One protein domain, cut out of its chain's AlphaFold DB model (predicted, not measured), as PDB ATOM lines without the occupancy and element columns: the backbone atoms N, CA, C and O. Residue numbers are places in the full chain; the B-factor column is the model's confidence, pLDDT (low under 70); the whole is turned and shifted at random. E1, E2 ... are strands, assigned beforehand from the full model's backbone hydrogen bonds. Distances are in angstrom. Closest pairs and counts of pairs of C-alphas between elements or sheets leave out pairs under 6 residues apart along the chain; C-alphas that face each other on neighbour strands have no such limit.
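Overview. This is residues 258 to 318 of the 621 residues of an uncharacterized protein of Thermoprotei archaeon (UniProt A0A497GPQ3). This is a small, elongated sandwich: the two-stranded hairpin E1 E2 faces the strongly twisted meander E3 E4 E5, each strand the antiparallel neighbour of the one before. The 61 printed residues hold five named strands and no named helix, class all strand, both sheets antiparallel. It is only just compact, close to loose, with radius of gyration of the C-alphas 12.4 A and spans of 38 by 20 by 14 A.

Arrangement. E1, residues 258 to 264, and E2, residues 274 to 282, form a hairpin, with N 260 and O 279 within hydrogen-bond range at 2.8 A. E2 bends by 68 degrees at residue 277. E3, residues 292 to 298, and E4, residues 301 to 308, form a hairpin, with N 294 and O 305 3.0 A apart. E4 and E5, residues 311 to 318, form another, with N 306 and O 313 2.9 A apart. The two sheets' strands stand at 34 degrees. E1 and E3 are apart.

Along the chain. E1, 19.8 A long, begins at C-alpha 258 (-42.917, -35.892, 16.799). E2 measures 22.5 A, E3 18.6 A and E4 22.6 A. E5, 23.4 A, ends at C-alpha 318 (-41.567, -11.269, 14.247).

Size, cuts and confidence. The farthest C-alphas, of Lys 270 and Pro 284, are 39.1 A apart. The printed part has no cut and no long link. Residues 268 to 270 and 300 have pLDDT under 70.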
ATOM      1  N   PHE A 258     -41.812 -36.811  17.061       92.69
ATOM      2  CA  PHE A 258     -42.917 -35.892  16.799       92.69
ATOM      3  C   PHE A 258     -43.015 -34.884  17.941       92.69
ATOM      4  O   PHE A 258     -42.848 -35.247  19.107       92.69
ATOM      5  N   VAL A 259     -43.257 -33.621  17.602       91.62
ATOM      6  CA  VAL A 259     -43.251 -32.522  18.571       91.62
ATOM      7  C   VAL A 259     -44.563 -31.752  18.522       91.62
ATOM      8  O   VAL A 259     -44.983 -31.280  17.469       91.62
ATOM      9  N   ASN A 260     -45.163 -31.565  19.692       93.44
ATOM     10  CA  ASN A 260     -46.208 -30.586  19.934       93.44
ATOM     11  C   ASN A 260     -45.654 -29.510  20.875       93.44
ATOM     12  O   ASN A 260     -45.296 -29.817  22.009       93.44
ATOM     13  N   VAL A 261     -45.529 -28.272  20.401       93.06
ATOM     14  CA  VAL A 261     -44.914 -27.181  21.163       93.06
ATOM     15  C   VAL A 261     -45.661 -25.868  20.960       93.06
ATOM     16  O   VAL A 261     -46.071 -25.532  19.846       93.06
ATOM     17  N   THR A 262     -45.801 -25.116  22.052       90.81
ATOM     18  CA  THR A 262     -46.286 -23.733  22.056       90.81
ATOM     19  C   THR A 262     -45.191 -22.814  22.587       90.81
ATOM     20  O   THR A 262     -44.718 -22.990  23.713       90.81
ATOM     21  N   ILE A 263     -44.792 -21.832  21.778       88.38
ATOM     22  CA  ILE A 263     -43.747 -20.852  22.105       88.38
ATOM     23  C   ILE A 263     -44.376 -19.460  22.179       88.38
ATOM     24  O   ILE A 263     -45.126 -19.072  21.281       88.38
ATOM     25  N   ILE A 264     -44.053 -18.711  23.235       85.81
ATOM     26  CA  ILE A 264     -44.517 -17.336  23.457       85.81
ATOM     27  C   ILE A 264     -43.308 -16.409  23.652       85.81
ATOM     28  O   ILE A 264     -42.396 -16.798  24.383       85.81
ATOM     29  N   PRO A 265     -43.307 -15.192  23.077       78.50
ATOM     30  CA  PRO A 265     -44.345 -14.624  22.209       78.50
ATOM     31  C   PRO A 265     -44.057 -14.866  20.719       78.50
ATOM     32  O   PRO A 265     -42.907 -15.032  20.318       78.50
ATOM     33  N   ALA A 266     -45.089 -14.892  19.871       75.25
ATOM     34  CA  ALA A 266     -44.908 -14.969  18.412       75.25
ATOM     35  C   ALA A 266     -44.326 -13.671  17.828       75.25
ATOM     36  O   ALA A 266     -43.506 -13.709  16.903       75.25
ATOM     37  N   VAL A 267     -44.734 -12.539  18.404       73.38
ATOM     38  CA  VAL A 267     -44.182 -11.213  18.139       73.38
ATOM     39  C   VAL A 267     -43.419 -10.753  19.376       73.38
ATOM     40  O   VAL A 267     -44.010 -10.624  20.442       73.38
ATOM     41  N   VAL A 268     -42.113 -10.535  19.243       65.94
ATOM     42  CA  VAL A 268     -41.236 -10.153  20.355       65.94
ATOM     43  C   VAL A 268     -41.096  -8.634  20.408       65.94
ATOM     44  O   VAL A 268     -40.665  -8.019  19.430       65.94
ATOM     45  N   VAL A 269     -41.441  -8.053  21.557       68.44
ATOM     46  CA  VAL A 269     -41.266  -6.641  21.924       68.44
ATOM     47  C   VAL A 269     -40.344  -6.530  23.140       68.44
ATOM     48  O   VAL A 269     -39.314  -5.866  23.058       68.44
ATOM     49  N   LYS A 270     -40.690  -7.172  24.270       68.81
ATOM     50  CA  LYS A 270     -39.915  -7.086  25.533       68.81
ATOM     51  C   LYS A 270     -39.596  -8.429  26.170       68.81
ATOM     52  O   LYS A 270     -38.610  -8.524  26.897       68.81
ATOM     53  N   LEU A 271     -40.419  -9.446  25.930       73.38
ATOM     54  CA  LEU A 271     -40.233 -10.761  26.527       73.38
ATOM     55  C   LEU A 271     -39.407 -11.686  25.627       73.38
ATOM     56  O   LEU A 271     -39.710 -11.865  24.448       73.38
ATOM     57  N   GLU A 272     -38.398 -12.333  26.204       82.44
ATOM     58  CA  GLU A 272     -37.634 -13.374  25.516       82.44
ATOM     59  C   GLU A 272     -38.530 -14.578  25.163       82.44
ATOM     60  O   GLU A 272     -39.374 -14.971  25.980       82.44
ATOM     61  N   PRO A 273     -38.356 -15.207  23.983       87.06
ATOM     62  CA  PRO A 273     -39.102 -16.405  23.633       87.06
ATOM     63  C   PRO A 273     -38.888 -17.521  24.647       87.06
ATOM     64  O   PRO A 273     -37.760 -17.900  24.964       87.06
ATOM     65  N   ARG A 274     -39.988 -18.116  25.095       88.88
ATOM     66  CA  ARG A 274     -39.988 -19.266  25.993       88.88
ATOM     67  C   ARG A 274     -41.016 -20.297  25.566       88.88
ATOM     68  O   ARG A 274     -42.069 -19.980  25.010       88.88
ATOM     69  N   VAL A 275     -40.710 -21.550  25.866       90.00
ATOM     70  CA  VAL A 275     -41.630 -22.670  25.682       90.00
ATOM     71  C   VAL A 275     -42.644 -22.658  26.822       90.00
ATOM     72  O   VAL A 275     -42.262 -22.689  27.989       90.00
ATOM     73  N   VAL A 276     -43.931 -22.606  26.487       89.38
ATOM     74  CA  VAL A 276     -45.030 -22.634  27.471       89.38
ATOM     75  C   VAL A 276     -45.570 -24.042  27.648       89.38
ATOM     76  O   VAL A 276     -45.854 -24.468  28.764       89.38
ATOM     77  N   SER A 277     -45.682 -24.783  26.548       91.12
ATOM     78  CA  SER A 277     -46.062 -26.189  26.567       91.12
ATOM     79  C   SER A 277     -45.244 -26.962  25.548       91.12
ATOM     80  O   SER A 277     -44.958 -26.470  24.454       91.12
ATOM     81  N   ILE A 278     -44.851 -28.176  25.923       93.12
ATOM     82  CA  ILE A 278     -44.109 -29.078  25.055       93.12
ATOM     83  C   ILE A 278     -44.469 -30.525  25.365       93.12
ATOM     84  O   ILE A 278     -44.539 -30.938  26.519       93.12
ATOM     85  N   SER A 279     -44.714 -31.288  24.311       92.88
ATOM     86  CA  SER A 279     -44.893 -32.730  24.341       92.88
ATOM     87  C   SER A 279     -44.123 -33.316  23.170       92.88
ATOM     88  O   SER A 279     -44.320 -32.922  22.018       92.88
ATOM     89  N   ILE A 280     -43.204 -34.223  23.474       93.94
ATOM     90  CA  ILE A 280     -42.330 -34.851  22.494       93.94
ATOM     91  C   ILE A 280     -42.541 -36.353  22.588       93.94
ATOM     92  O   ILE A 280     -42.381 -36.952  23.653       93.94
ATOM     93  N   VAL A 281     -42.883 -36.964  21.457       93.38
ATOM     94  CA  VAL A 281     -43.155 -38.397  21.365       93.38
ATOM     95  C   VAL A 281     -42.281 -39.008  20.284       93.38
ATOM     96  O   VAL A 281     -42.335 -38.623  19.117       93.38
ATOM     97  N   ARG A 282     -41.476 -39.992  20.664       93.19
ATOM     98  CA  ARG A 282     -40.755 -40.869  19.751       93.19
ATOM     99  C   ARG A 282     -41.668 -42.027  19.359       93.19
ATOM    100  O   ARG A 282     -42.264 -42.682  20.217       93.19
ATOM    101  N   TRP A 283     -41.770 -42.295  18.060       92.75
ATOM    102  CA  TRP A 283     -42.651 -43.348  17.553       92.75
ATOM    103  C   TRP A 283     -42.341 -44.716  18.204       92.75
ATOM    104  O   TRP A 283     -41.162 -45.071  18.358       92.75
ATOM    105  N   PRO A 284     -43.359 -45.507  18.584       88.88
ATOM    106  CA  PRO A 284     -44.796 -45.244  18.423       88.88
ATOM    107  C   PRO A 284     -45.402 -44.378  19.538       88.88
ATOM    108  O   PRO A 284     -46.233 -43.539  19.228       88.88
ATOM    109  N   ASN A 285     -44.998 -44.545  20.802       88.06
ATOM    110  CA  ASN A 285     -45.637 -43.906  21.966       88.06
ATOM    111  C   ASN A 285     -44.636 -43.605  23.110       88.06
ATOM    112  O   ASN A 285     -45.013 -43.583  24.278       88.06
ATOM    113  N   GLU A 286     -43.346 -43.423  22.817       90.75
ATOM    114  CA  GLU A 286     -42.327 -43.178  23.850       90.75
ATOM    115  C   GLU A 286     -42.182 -41.676  24.124       90.75
ATOM    116  O   GLU A 286     -41.793 -40.915  23.241       90.75
ATOM    117  N   VAL A 287     -42.479 -41.237  25.347       91.50
ATOM    118  CA  VAL A 287     -42.336 -39.827  25.740       91.50
ATOM    119  C   VAL A 287     -40.859 -39.490  25.946       91.50
ATOM    120  O   VAL A 287     -40.181 -40.128  26.751       91.50
ATOM    121  N   VAL A 288     -40.374 -38.456  25.256       92.38
ATOM    122  CA  VAL A 288     -39.003 -37.944  25.396       92.38
ATOM    123  C   VAL A 288     -39.030 -36.687  26.259       92.38
ATOM    124  O   VAL A 288     -39.786 -35.759  25.980       92.38
ATOM    125  N   LYS A 289     -38.219 -36.665  27.321       88.00
ATOM    126  CA  LYS A 289     -38.139 -35.530  28.259       88.00
ATOM    127  C   LYS A 289     -36.990 -34.575  27.956       88.00
ATOM    128  O   LYS A 289     -37.113 -33.387  28.229       88.00
ATOM    129  N   ASP A 290     -35.910 -35.086  27.377       90.44
ATOM    130  CA  ASP A 290     -34.707 -34.302  27.124       90.44
ATOM    131  C   ASP A 290     -34.857 -33.509  25.824       90.44
ATOM    132  O   ASP A 290     -35.040 -34.072  24.741       90.44
ATOM    133  N   TYR A 291     -34.789 -32.185  25.935       92.12
ATOM    134  CA  TYR A 291     -34.757 -31.275  24.801       92.12
ATOM    135  C   TYR A 291     -33.892 -30.061  25.126       92.12
ATOM    136  O   TYR A 291     -33.809 -29.618  26.270       92.12
ATOM    137  N   GLU A 292     -33.283 -29.493  24.093       92.62
ATOM    138  CA  GLU A 292     -32.551 -28.237  24.197       92.62
ATOM    139  C   GLU A 292     -33.351 -27.152  23.481       92.62
ATOM    140  O   GLU A 292     -33.633 -27.250  22.282       92.62
ATOM    141  N   PHE A 293     -33.726 -26.113  24.222       93.19
ATOM    142  CA  PHE A 293     -34.339 -24.916  23.664       93.19
ATOM    143  C   PHE A 293     -33.359 -23.753  23.762       93.19
ATOM    144  O   PHE A 293     -32.814 -23.471  24.826       93.19
ATOM    145  N   SER A 294     -33.138 -23.079  22.643       92.12
ATOM    146  CA  SER A 294     -32.313 -21.875  22.568       92.12
ATOM    147  C   SER A 294     -32.952 -20.892  21.607       92.12
ATOM    148  O   SER A 294     -33.699 -21.287  20.714       92.12
ATOM    149  N   TRP A 295     -32.652 -19.612  21.752       90.38
ATOM    150  CA  TRP A 295     -33.043 -18.603  20.782       90.38
ATOM    151  C   TRP A 295     -31.846 -17.703  20.486       90.38
ATOM    152  O   TRP A 295     -30.940 -17.561  21.305       90.38
ATOM    153  N   SER A 296     -31.806 -17.146  19.281       88.62
ATOM    154  CA  SER A 296     -30.799 -16.160  18.893       88.62
ATOM    155  C   SER A 296     -31.426 -15.072  18.037       88.62
ATOM    156  O   SER A 296     -32.414 -15.307  17.339       88.62
ATOM    157  N   LEU A 297     -30.826 -13.886  18.075       83.44
ATOM    158  CA  LEU A 297     -31.134 -12.805  17.150       83.44
ATOM    159  C   LEU A 297     -30.334 -13.025  15.858       83.44
ATOM    160  O   LEU A 297     -29.107 -13.087  15.901       83.44
ATOM    161  N   GLU A 298     -31.025 -13.179  14.732       83.06
ATOM    162  CA  GLU A 298     -30.427 -13.226  13.396       83.06
ATOM    163  C   GLU A 298     -31.039 -12.110  12.549       83.06
ATOM    164  O   GLU A 298     -32.247 -12.092  12.305       83.06
ATOM    165  N   ASP A 299     -30.197 -11.166  12.127       75.19
ATOM    166  CA  ASP A 299     -30.596  -9.917  11.470       75.19
ATOM    167  C   ASP A 299     -31.621  -9.123  12.317       75.19
ATOM    168  O   ASP A 299     -31.309  -8.683  13.421       75.19
ATOM    169  N   ASP A 300     -32.852  -8.991  11.814       67.69
ATOM    170  CA  ASP A 300     -34.008  -8.326  12.438       67.69
ATOM    171  C   ASP A 300     -35.068  -9.339  12.928       67.69
ATOM    172  O   ASP A 300     -36.252  -9.013  13.068       67.69
ATOM    173  N   LYS A 301     -34.696 -10.611  13.111       73.00
ATOM    174  CA  LYS A 301     -35.622 -11.675  13.522       73.00
ATOM    175  C   LYS A 301     -35.056 -12.458  14.687       73.00
ATOM    176  O   LYS A 301     -33.877 -12.793  14.733       73.00
ATOM    177  N   ILE A 302     -35.929 -12.821  15.615       82.69
ATOM    178  CA  ILE A 302     -35.573 -13.785  16.649       82.69
ATOM    179  C   ILE A 302     -35.913 -15.177  16.128       82.69
ATOM    180  O   ILE A 302     -37.012 -15.420  15.625       82.69
ATOM    181  N   ILE A 303     -34.952 -16.091  16.209       88.94
ATOM    182  CA  ILE A 303     -35.125 -17.484  15.811       88.94
ATOM    183  C   ILE A 303     -34.998 -18.356  17.046       88.94
ATOM    184  O   ILE A 303     -33.926 -18.459  17.638       88.94
ATOM    185  N   SER A 304     -36.090 -19.029  17.387       90.75
ATOM    186  CA  SER A 304     -36.079 -20.077  18.398       90.75
ATOM    187  C   SER A 304     -35.736 -21.414  17.756       90.75
ATOM    188  O   SER A 304     -36.251 -21.771  16.693       90.75
ATOM    189  N   ARG A 305     -34.862 -22.171  18.408       93.12
ATOM    190  CA  ARG A 305     -34.410 -23.498  18.007       93.12
ATOM    191  C   ARG A 305     -34.756 -24.498  19.092       93.12
ATOM    192  O   ARG A 305     -34.346 -24.345  20.239       93.12
ATOM    193  N   LEU A 306     -35.468 -25.544  18.699       92.56
ATOM    194  CA  LEU A 306     -35.748 -26.697  19.539       92.56
ATOM    195  C   LEU A 306     -35.007 -27.901  18.970       92.56
ATOM    196  O   LEU A 306     -35.293 -28.341  17.853       92.56
ATOM    197  N   ARG A 307     -34.056 -28.429  19.732       91.38
ATOM    198  CA  ARG A 307     -33.309 -29.630  19.379       91.38
ATOM    199  C   ARG A 307     -33.774 -30.800  20.234       91.38
ATOM    200  O   ARG A 307     -33.814 -30.707  21.457       91.38
ATOM    201  N   VAL A 308     -34.086 -31.906  19.566       89.38
ATOM    202  CA  VAL A 308     -34.381 -33.192  20.201       89.38
ATOM    203  C   VAL A 308     -33.588 -34.263  19.462       89.38
ATOM    204  O   VAL A 308     -33.771 -34.459  18.258       89.38
ATOM    205  N   ASP A 309     -32.679 -34.935  20.163       85.75
ATOM    206  CA  ASP A 309     -31.685 -35.838  19.574       85.75
ATOM    207  C   ASP A 309     -30.942 -35.189  18.375       85.75
ATOM    208  O   ASP A 309     -30.201 -34.208  18.508       85.75
ATOM    209  N   ASN A 310     -31.153 -35.741  17.175       81.44
ATOM    210  CA  ASN A 310     -30.576 -35.281  15.913       81.44
ATOM    211  C   ASN A 310     -31.523 -34.386  15.099       81.44
ATOM    212  O   ASN A 310     -31.136 -33.955  14.015       81.44
ATOM    213  N   ARG A 311     -32.746 -34.125  15.576       86.00
ATOM    214  CA  ARG A 311     -33.732 -33.289  14.885       86.00
ATOM    215  C   ARG A 311     -33.666 -31.861  15.419       86.00
ATOM    216  O   ARG A 311     -33.701 -31.643  16.629       86.00
ATOM    217  N   LEU A 312     -33.613 -30.893  14.509       89.25
ATOM    218  CA  LEU A 312     -33.615 -29.467  14.822       89.25
ATOM    219  C   LEU A 312     -34.854 -28.807  14.215       89.25
ATOM    220  O   LEU A 312     -35.046 -28.838  13.001       89.25
ATOM    221  N   LEU A 313     -35.681 -28.197  15.059       89.25
ATOM    222  CA  LEU A 313     -36.829 -27.396  14.651       89.25
ATOM    223  C   LEU A 313     -36.514 -25.917  14.842       89.25
ATOM    224  O   LEU A 313     -35.990 -25.521  15.881       89.25
ATOM    225  N   THR A 314     -36.846 -25.107  13.843       90.19
ATOM    226  CA  THR A 314     -36.633 -23.660  13.861       90.19
ATOM    227  C   THR A 314     -37.970 -22.931  13.780       90.19
ATOM    228  O   THR A 314     -38.850 -23.292  12.999       90.19
ATOM    229  N   PHE A 315     -38.119 -21.895  14.601       88.50
ATOM    230  CA  PHE A 315     -39.312 -21.063  14.696       88.50
ATOM    231  C   PHE A 315     -38.893 -19.609  14.535       88.50
ATOM    232  O   PHE A 315     -38.005 -19.131  15.239       88.50
ATOM    233  N   LYS A 316     -39.503 -18.920  13.575       87.62
ATOM    234  CA  LYS A 316     -39.207 -17.519  13.280       87.62
ATOM    235  C   LYS A 316     -40.211 -16.640  14.012       87.62
ATOM    236  O   LYS A 316     -41.411 -16.821  13.832       87.62
ATOM    237  N   HIS A 317     -39.705 -15.699  14.795       81.19
ATOM    238  CA  HIS A 317     -40.489 -14.694  15.495       81.19
ATOM    239  C   HIS A 317     -40.441 -13.379  14.722       81.19
ATOM    240  O   HIS A 317     -39.420 -13.032  14.119       81.19
ATOM    241  N   HIS A 318     -41.542 -12.637  14.754       71.94
ATOM    242  CA  HIS A 318     -41.567 -11.269  14.247       71.94
ATOM    243  C   HIS A 318     -41.094 -10.328  15.353       71.94
ATOM    244  O   HIS A 318     -41.546 -10.444  16.485       71.94
TER     245      HIS A 318